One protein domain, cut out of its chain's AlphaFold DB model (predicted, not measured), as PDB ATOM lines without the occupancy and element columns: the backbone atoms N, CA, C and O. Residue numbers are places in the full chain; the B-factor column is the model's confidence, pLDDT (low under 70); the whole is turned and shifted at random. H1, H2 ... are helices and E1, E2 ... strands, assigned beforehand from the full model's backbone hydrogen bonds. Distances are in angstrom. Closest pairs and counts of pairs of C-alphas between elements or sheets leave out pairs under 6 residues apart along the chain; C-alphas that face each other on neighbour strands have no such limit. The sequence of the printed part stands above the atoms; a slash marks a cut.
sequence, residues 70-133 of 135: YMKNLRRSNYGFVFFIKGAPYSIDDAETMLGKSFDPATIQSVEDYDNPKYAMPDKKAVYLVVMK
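Overview. This is residues 70 to 133 of the 135 residues of a protein of Mucilaginibacter sp. X5P1 (UniProt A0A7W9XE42). A twisted four-stranded sheet has H2 packed on one face, mostly against E1, with short H1 farthest from the middle. The 64 printed residues include two named helices and four named strands: H1, E1, E2, H2, E3, E4. The mixed sheet runs E2 E1 E4 E3; the class is mixed. The whole is compact, radius of gyration of the C-alphas 10.8 A, spanning 27 by 23 by 18 A.

Arrangement. H1, residues 71 to 75, only just touches H2, residues 92 to 99: 3 pairs of C-alphas are within 8 A, the closest Met 71 and Glu 96, 6.7 A. Both helices have every O i to N i+4 pair within hydrogen-bond range. E1, residues 80 to 85, and E2, residues 88 to 90, form an antiparallel hairpin; N 90 and O 83 are 2.7 A apart. H2 is on the sheet, height 8.8 A. E3, residues 108 to 113, and E4, residues 127 to 132, form another hairpin, N 129 to O 112 2.8 A. E1 and E4 are parallel, N 84 to O 130 2.8 A. E2, H2 and E3 form a split strand-helix-strand unit, two strands of one sheet with a helix between them along the chain and with E1 and E4 between them in the sheet; its crossover is right-handed.

Along the chain. H1 begins at C-alpha 71 (11.989, -33.442, 52.108); E4 ends at C-alpha 132 (13.034, -47.526, 54.252). E1 measures 16.3 A, H2 9.9 A.

Size, cuts and confidence. The farthest C-alphas, Ala 106 and Pro 122, are 28.9 A apart. The printed part has no cut; E3 to E4 is a long link. No printed residue is under 70 in pLDDT.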
ATOM      1  N   TYR A  70      16.590 -33.565  53.615       89.31
ATOM      2  CA  TYR A  70      15.384 -32.759  53.792       89.31
ATOM      3  C   TYR A  70      14.363 -33.009  52.679       89.31
ATOM      4  O   TYR A  70      14.688 -32.879  51.496       89.31
ATOM      5  N   MET A  71      13.097 -33.214  53.051       91.25
ATOM      6  CA  MET A  71      11.989 -33.442  52.108       91.25
ATOM      7  C   MET A  71      11.834 -32.290  51.100       91.25
ATOM      8  O   MET A  71      11.588 -32.505  49.915       91.25
ATOM      9  N   LYS A  72      12.084 -31.046  51.535       90.56
ATOM     10  CA  LYS A  72      12.070 -29.858  50.659       90.56
ATOM     11  C   LYS A  72      13.069 -29.941  49.496       90.56
ATOM     12  O   LYS A  72      12.803 -29.387  48.434       90.56
ATOM     13  N   ASN A  73      14.218 -30.594  49.697       89.50
ATOM     14  CA  ASN A  73      15.243 -30.727  48.661       89.50
ATOM     15  C   ASN A  73      14.815 -31.779  47.635       89.50
ATOM     16  O   ASN A  73      14.975 -31.559  46.438       89.50
ATOM     17  N   LEU A  74      14.198 -32.868  48.099       89.56
ATOM     18  CA  LEU A  74      13.635 -33.902  47.235       89.56
ATOM     19  C   LEU A  74      12.503 -33.351  46.358       89.56
ATOM     20  O   LEU A  74      12.512 -33.583  45.154       89.56
ATOM     21  N   ARG A  75      11.605 -32.518  46.905       89.44
ATOM     22  CA  ARG A  75      10.541 -31.854  46.116       89.44
ATOM     23  C   ARG A  75      11.075 -30.961  44.987       89.44
ATOM     24  O   ARG A  75      10.464 -30.882  43.923       89.44
ATOM     25  N   ARG A  76      12.223 -30.306  45.205       88.62
ATOM     26  CA  ARG A  76      12.892 -29.439  44.214       88.62
ATOM     27  C   ARG A  76      13.677 -30.209  43.152       88.62
ATOM     28  O   ARG A  76      14.149 -29.597  42.200       88.62
ATOM     29  N   SER A  77      13.849 -31.515  43.322       88.69
ATOM     30  CA  SER A  77      14.547 -32.354  42.357       88.69
ATOM     31  C   SER A  77      13.788 -32.436  41.030       88.69
ATOM     32  O   SER A  77      12.561 -32.316  40.979       88.69
ATOM     33  N   ASN A  78      14.524 -32.731  39.961       90.31
ATOM     34  CA  ASN A  78      13.956 -33.122  38.670       90.31
ATOM     35  C   ASN A  78      13.428 -34.570  38.671       90.31
ATOM     36  O   ASN A  78      12.913 -35.029  37.656       90.31
ATOM     37  N   TYR A  79      13.574 -35.288  39.785       88.88
ATOM     38  CA  TYR A  79      13.097 -36.655  39.989       88.88
ATOM     39  C   TYR A  79      11.997 -36.699  41.054       88.88
ATOM     40  O   TYR A  79      11.968 -35.866  41.961       88.88
ATOM     41  N   GLY A  80      11.099 -37.670  40.920       92.25
ATOM     42  CA  GLY A  80      10.035 -37.973  41.867       92.25
ATOM     43  C   GLY A  80      10.455 -39.040  42.870       92.25
ATOM     44  O   GLY A  80      11.272 -39.906  42.557       92.25
ATOM     45  N   PHE A  81       9.882 -38.987  44.071       94.06
ATOM     46  CA  PHE A  81      10.189 -39.928  45.145       94.06
ATOM     47  C   PHE A  81       8.906 -40.392  45.831       94.06
ATOM     48  O   PHE A  81       8.078 -39.578  46.242       94.06
ATOM     49  N   VAL A  82       8.778 -41.706  45.971       95.56
ATOM     50  CA  VAL A  82       7.744 -42.400  46.742       95.56
ATOM     51  C   VAL A  82       8.460 -43.173  47.838       95.56
ATOM     52  O   VAL A  82       9.514 -43.747  47.590       95.56
ATOM     53  N   PHE A  83       7.920 -43.197  49.048       95.12
ATOM     54  CA  PHE A  83       8.559 -43.863  50.180       95.12
ATOM     55  C   PHE A  83       7.825 -45.153  50.514       95.12
ATOM     56  O   PHE A  83       6.629 -45.126  50.788       95.12
ATOM     57  N   PHE A  84       8.529 -46.279  50.528       94.88
ATOM     58  CA  PHE A  84       7.983 -47.535  51.026       94.88
ATOM     59  C   PHE A  84       8.294 -47.661  52.516       94.88
ATOM     60  O   PHE A  84       9.449 -47.827  52.912       94.88
ATOM     61  N   ILE A  85       7.258 -47.546  53.346       93.00
ATOM     62  CA  ILE A  85       7.362 -47.533  54.807       93.00
ATOM     63  C   ILE A  85       6.386 -48.581  55.343       93.00
ATOM     64  O   ILE A  85       5.217 -48.576  54.970       93.00
ATOM     65  N   LYS A  86       6.833 -49.498  56.211       88.56
ATOM     66  CA  LYS A  86       5.953 -50.476  56.890       88.56
ATOM     67  C   LYS A  86       5.008 -51.251  55.946       88.56
ATOM     68  O   LYS A  86       3.866 -51.532  56.298       88.56
ATOM     69  N   GLY A  87       5.480 -51.604  54.749       88.75
ATOM     70  CA  GLY A  87       4.729 -52.438  53.805       88.75
ATOM     71  C   GLY A  87       3.823 -51.691  52.819       88.75
ATOM     72  O   GLY A  87       3.130 -52.352  52.048       88.75
ATOM     73  N   ALA A  88       3.823 -50.353  52.805       92.31
ATOM     74  CA  ALA A  88       3.025 -49.569  51.862       92.31
ATOM     75  C   ALA A  88       3.808 -48.392  51.243       92.31
ATOM     76  O   ALA A  88       4.671 -47.811  51.907       92.31
ATOM     77  N   PRO A  89       3.518 -48.022  49.977       94.62
ATOM     78  CA  PRO A  89       4.074 -46.835  49.334       94.62
ATOM     79  C   PRO A  89       3.318 -45.556  49.735       94.62
ATOM     80  O   PRO A  89       2.086 -45.500  49.708       94.62
ATOM     81  N   TYR A  90       4.065 -44.496  50.021       94.75
ATOM     82  CA  TYR A  90       3.575 -43.196  50.472       94.75
ATOM     83  C   TYR A  90       4.130 -42.069  49.604       94.75
ATOM     84  O   TYR A  90       5.274 -42.126  49.148       94.75
ATOM     85  N   SER A  91       3.320 -41.030  49.378       94.31
ATOM     86  CA  SER A  91       3.795 -39.810  48.720       94.31
ATOM     87  C   SER A  91       4.823 -39.087  49.598       94.31
ATOM     88  O   SER A  91       4.947 -39.370  50.789       94.31
ATOM     89  N   ILE A  92       5.551 -38.122  49.035       92.62
ATOM     90  CA  ILE A  92       6.500 -37.319  49.817       92.62
ATOM     91  C   ILE A  92       5.823 -36.523  50.947       92.62
ATOM     92  O   ILE A  92       6.442 -36.290  51.983       92.62
ATOM     93  N   ASP A  93       4.559 -36.135  50.769       92.94
ATOM     94  CA  ASP A  93       3.792 -35.378  51.764       92.94
ATOM     95  C   ASP A  93       3.330 -36.290  52.913       92.94
ATOM     96  O   ASP A  93       3.476 -35.951  54.093       92.94
ATOM     97  N   ASP A  94       2.873 -37.501  52.583       93.94
ATOM     98  CA  ASP A  94       2.540 -38.524  53.579       93.94
ATOM     99  C   ASP A  94       3.794 -38.964  54.351       93.94
ATOM    100  O   ASP A  94       3.786 -39.060  55.579       93.94
ATOM    101  N   ALA A  95       4.905 -39.176  53.639       92.81
ATOM    102  CA  ALA A  95       6.181 -39.564  54.228       92.81
ATOM    103  C   ALA A  95       6.747 -38.474  55.146       92.81
ATOM    104  O   ALA A  95       7.290 -38.798  56.199       92.81
ATOM    105  N   GLU A  96       6.597 -37.189  54.806       94.31
ATOM    106  CA  GLU A  96       6.983 -36.078  55.687       94.31
ATOM    107  C   GLU A  96       6.178 -36.068  56.989       94.31
ATOM    108  O   GLU A  96       6.723 -35.756  58.047       94.31
ATOM    109  N   THR A  97       4.903 -36.459  56.942       93.56
ATOM    110  CA  THR A  97       4.074 -36.577  58.149       93.56
ATOM    111  C   THR A  97       4.574 -37.699  59.068       93.56
ATOM    112  O   THR A  97       4.484 -37.584  60.288       93.56
ATOM    113  N   MET A  98       5.145 -38.766  58.500       91.56
ATOM    114  CA  MET A  98       5.643 -39.925  59.253       91.56
ATOM    115  C   MET A  98       7.099 -39.788  59.717       91.56
ATOM    116  O   MET A  98       7.428 -40.188  60.831       91.56
ATOM    117  N   LEU A  99       7.974 -39.264  58.859       90.50
ATOM    118  CA  LEU A  99       9.425 -39.182  59.072       90.50
ATOM    119  C   LEU A  99       9.874 -37.790  59.538       90.50
ATOM    120  O   LEU A  99      10.999 -37.625  60.005       90.50
ATOM    121  N   GLY A 100       9.011 -36.780  59.414       92.69
ATOM    122  CA  GLY A 100       9.333 -35.378  59.651       92.69
ATOM    123  C   GLY A 100       9.922 -34.674  58.423       92.69
ATOM    124  O   GLY A 100      10.017 -35.214  57.321       92.69
ATOM    125  N   LYS A 101      10.366 -33.424  58.624       93.31
ATOM    126  CA  LYS A 101      10.916 -32.547  57.564       93.31
ATOM    127  C   LYS A 101      12.207 -33.078  56.924       93.31
ATOM    128  O   LYS A 101      12.628 -32.584  55.871       93.31
ATOM    129  N   SER A 102      12.863 -34.031  57.576       91.81
ATOM    130  CA  SER A 102      14.085 -34.683  57.121       91.81
ATOM    131  C   SER A 102      14.206 -36.075  57.714       91.81
ATOM    132  O   SER A 102      13.734 -36.297  58.823       91.81
ATOM    133  N   PHE A 103      14.930 -36.955  57.031       89.88
ATOM    134  CA  PHE A 103      15.258 -38.292  57.516       89.88
ATOM    135  C   PHE A 103      16.763 -38.556  57.404       89.88
ATOM    136  O   PHE A 103      17.470 -37.897  56.635       89.88
ATOM    137  N   ASP A 104      17.248 -39.518  58.184       88.56
ATOM    138  CA  ASP A 104      18.626 -39.994  58.106       88.56
ATOM    139  C   ASP A 104      18.781 -40.935  56.894       88.56
ATOM    140  O   ASP A 104      18.120 -41.979  56.856       88.56
ATOM    141  N   PRO A 105      19.638 -40.627  55.902       86.94
ATOM    142  CA  PRO A 105      19.845 -41.490  54.738       86.94
ATOM    143  C   PRO A 105      20.327 -42.900  55.085       86.94
ATOM    144  O   PRO A 105      20.071 -43.827  54.319       86.94
ATOM    145  N   ALA A 106      20.972 -43.100  56.242       85.50
ATOM    146  CA  ALA A 106      21.380 -44.424  56.710       85.50
ATOM    147  C   ALA A 106      20.187 -45.362  56.984       85.50
ATOM    148  O   ALA A 106      20.363 -46.583  57.072       85.50
ATOM    149  N   THR A 107      18.972 -44.814  57.093       88.00
ATOM    150  CA  THR A 107      17.723 -45.576  57.240       88.00
ATOM    151  C   THR A 107      17.150 -46.071  55.910       88.00
ATOM    152  O   THR A 107      16.210 -46.862  55.928       88.00
ATOM    153  N   ILE A 108      17.722 -45.688  54.762       89.56
ATOM    154  CA  ILE A 108      17.341 -46.238  53.455       89.56
ATOM    155  C   ILE A 108      17.898 -47.664  53.319       89.56
ATOM    156  O   ILE A 108      19.060 -47.934  53.628       89.56
ATOM    157  N   GLN A 109      17.055 -48.582  52.851       88.06
ATOM    158  CA  GLN A 109      17.413 -49.947  52.474       88.06
ATOM    159  C   GLN A 109      17.793 -50.040  50.991       88.06
ATOM    160  O   GLN A 109      18.862 -50.556  50.675       88.06
ATOM    161  N   SER A 110      16.943 -49.535  50.095       84.75
ATOM    162  CA  SER A 110      17.182 -49.502  48.646       84.75
ATOM    163  C   SER A 110      16.453 -48.325  47.991       84.75
ATOM    164  O   SER A 110      15.561 -47.715  48.584       84.75
ATOM    165  N   VAL A 111      16.870 -47.980  46.771       88.25
ATOM    166  CA  VAL A 111      16.179 -47.026  45.896       88.25
ATOM    167  C   VAL A 111      16.015 -47.692  44.539       88.25
ATOM    168  O   VAL A 111      17.003 -48.127  43.949       88.25
ATOM    169  N   GLU A 112      14.779 -47.792  44.072       86.31
ATOM    170  CA  GLU A 112      14.413 -48.563  42.880       86.31
ATOM    171  C   GLU A 112      13.578 -47.709  41.924       86.31
ATOM    172  O   GLU A 112      12.902 -46.773  42.354       86.31
ATOM    173  N   ASP A 113      13.616 -48.022  40.628       88.69
ATOM    174  CA  ASP A 113      12.728 -47.395  39.647       88.69
ATOM    175  C   ASP A 113      11.270 -47.737  39.982       88.69
ATOM    176  O   ASP A 113      10.944 -48.885  40.299       88.69
ATOM    177  N   TYR A 114      10.379 -46.747  39.926       90.38
ATOM    178  CA  TYR A 114       8.987 -46.923  40.333       90.38
ATOM    179  C   TYR A 114       8.012 -46.413  39.283       90.38
ATOM    180  O   TYR A 114       7.612 -45.249  39.279       90.38
ATOM    181  N   ASP A 115       7.594 -47.326  38.411       88.94
ATOM    182  CA  ASP A 115       6.549 -47.077  37.428       88.94
ATOM    183  C   ASP A 115       5.183 -47.487  37.997       88.94
ATOM    184  O   ASP A 115       4.773 -48.649  37.946       88.94
ATOM    185  N   ASN A 116       4.495 -46.532  38.626       89.06
ATOM    186  CA  ASN A 116       3.141 -46.728  39.133       89.06
ATOM    187  C   ASN A 116       2.243 -45.548  38.734       89.06
ATOM    188  O   ASN A 116       2.477 -44.433  39.212       89.06
ATOM    189  N   PRO A 117       1.156 -45.779  37.968       88.62
ATOM    190  CA  PRO A 117       0.230 -44.727  37.549       88.62
ATOM    191  C   PRO A 117      -0.334 -43.884  38.700       88.62
ATOM    192  O   PRO A 117      -0.576 -42.693  38.529       88.62
ATOM    193  N   LYS A 118      -0.514 -44.474  39.892       89.50
ATOM    194  CA  LYS A 118      -1.017 -43.771  41.085       89.50
ATOM    195  C   LYS A 118      -0.059 -42.682  41.579       89.50
ATOM    196  O   LYS A 118      -0.506 -41.698  42.159       89.50
ATOM    197  N   TYR A 119       1.242 -42.871  41.374       89.19
ATOM    198  CA  TYR A 119       2.293 -41.954  41.815       89.19
ATOM    199  C   TYR A 119       3.043 -41.346  40.625       89.19
ATOM    200  O   TYR A 119       4.192 -40.931  40.764       89.19
ATOM    201  N   ALA A 120       2.401 -41.301  39.455       87.44
ATOM    202  CA  ALA A 120       2.976 -40.688  38.274       87.44
ATOM    203  C   ALA A 120       3.185 -39.187  38.513       87.44
ATOM    204  O   ALA A 120       2.262 -38.464  38.891       87.44
ATOM    205  N   MET A 121       4.409 -38.720  38.279       90.31
ATOM    206  CA  MET A 121       4.782 -37.312  38.401       90.31
ATOM    207  C   MET A 121       5.222 -36.820  37.016       90.31
ATOM    208  O   MET A 121       6.392 -36.978  36.665       90.31
ATOM    209  N   PRO A 122       4.302 -36.289  36.189       87.00
ATOM    210  CA  PRO A 122       4.582 -35.967  34.785       87.00
ATOM    211  C   PRO A 122       5.582 -34.814  34.612       87.00
ATOM    212  O   PRO A 122       6.177 -34.667  33.549       87.00
ATOM    213  N   ASP A 123       5.780 -33.996  35.648       89.69
ATOM    214  CA  ASP A 123       6.779 -32.926  35.702       89.69
ATOM    215  C   ASP A 123       8.195 -33.434  36.035       89.69
ATOM    216  O   ASP A 123       9.161 -32.667  35.972       89.69
ATOM    217  N   LYS A 124       8.339 -34.713  36.401       88.19
ATOM    218  CA  LYS A 124       9.612 -35.331  36.783       88.19
ATOM    219  C   LYS A 124      10.143 -36.227  35.670       88.19
ATOM    220  O   LYS A 124       9.396 -36.831  34.911       88.19
ATOM    221  N   LYS A 125      11.470 -36.350  35.607       87.62
ATOM    222  CA  LYS A 125      12.160 -37.207  34.630       87.62
ATOM    223  C   LYS A 125      11.922 -38.699  34.867       87.62
ATOM    224  O   LYS A 125      11.886 -39.461  33.913       87.62
ATOM    225  N   ALA A 126      11.835 -39.094  36.132       87.06
ATOM    226  CA  ALA A 126      11.570 -40.455  36.585       87.06
ATOM    227  C   ALA A 126      11.090 -40.409  38.040       87.06
ATOM    228  O   ALA A 126      11.336 -39.415  38.735       87.06
ATOM    229  N   VAL A 127      10.436 -41.477  38.495       90.75
ATOM    230  CA  VAL A 127       9.982 -41.649  39.879       90.75
ATOM    231  C   VAL A 127      10.713 -42.839  40.493       90.75
ATOM    232  O   VAL A 127      10.804 -43.895  39.871       90.75
ATOM    233  N   TYR A 128      11.219 -42.661  41.711       91.56
ATOM    234  CA  TYR A 128      11.930 -43.695  42.458       91.56
ATOM    235  C   TYR A 128      11.177 -44.092  43.729       91.56
ATOM    236  O   TYR A 128      10.637 -43.233  44.433       91.56
ATOM    237  N   LEU A 129      11.191 -45.385  44.052       93.44
ATOM    238  CA  LEU A 129      10.723 -45.931  45.319       93.44
ATOM    239  C   LEU A 129      11.897 -46.003  46.295       93.44
ATOM    240  O   LEU A 129      12.835 -46.772  46.105       93.44
ATOM    241  N   VAL A 130      11.836 -45.199  47.349       93.12
ATOM    242  CA  VAL A 130      12.783 -45.199  48.462       93.12
ATOM    243  C   VAL A 130      12.279 -46.184  49.510       93.12
ATOM    244  O   VAL A 130      11.315 -45.903  50.226       93.12
ATOM    245  N   VAL A 131      12.914 -47.349  49.593       92.62
ATOM    246  CA  VAL A 131      12.567 -48.382  50.569       92.62
ATOM    247  C   VAL A 131      13.273 -48.072  51.876       92.62
ATOM    248  O   VAL A 131      14.501 -48.074  51.945       92.62
ATOM    249  N   MET A 132      12.499 -47.786  52.919       91.19
ATOM    250  CA  MET A 132      13.034 -47.526  54.252       91.19
ATOM    251  C   MET A 132      13.267 -48.853  54.980       91.19
ATOM    252  O   MET A 132      12.465 -49.781  54.861       91.19
ATOM    253  N   LYS A 133      14.342 -48.947  55.767       89.44
ATOM    254  CA  LYS A 133      14.588 -50.097  56.644       89.44
ATOM    255  C   LYS A 133      13.420 -50.235  57.616       89.44
ATOM    256  O   LYS A 133      13.102 -49.294  58.344       89.44
TER     257      LYS A 133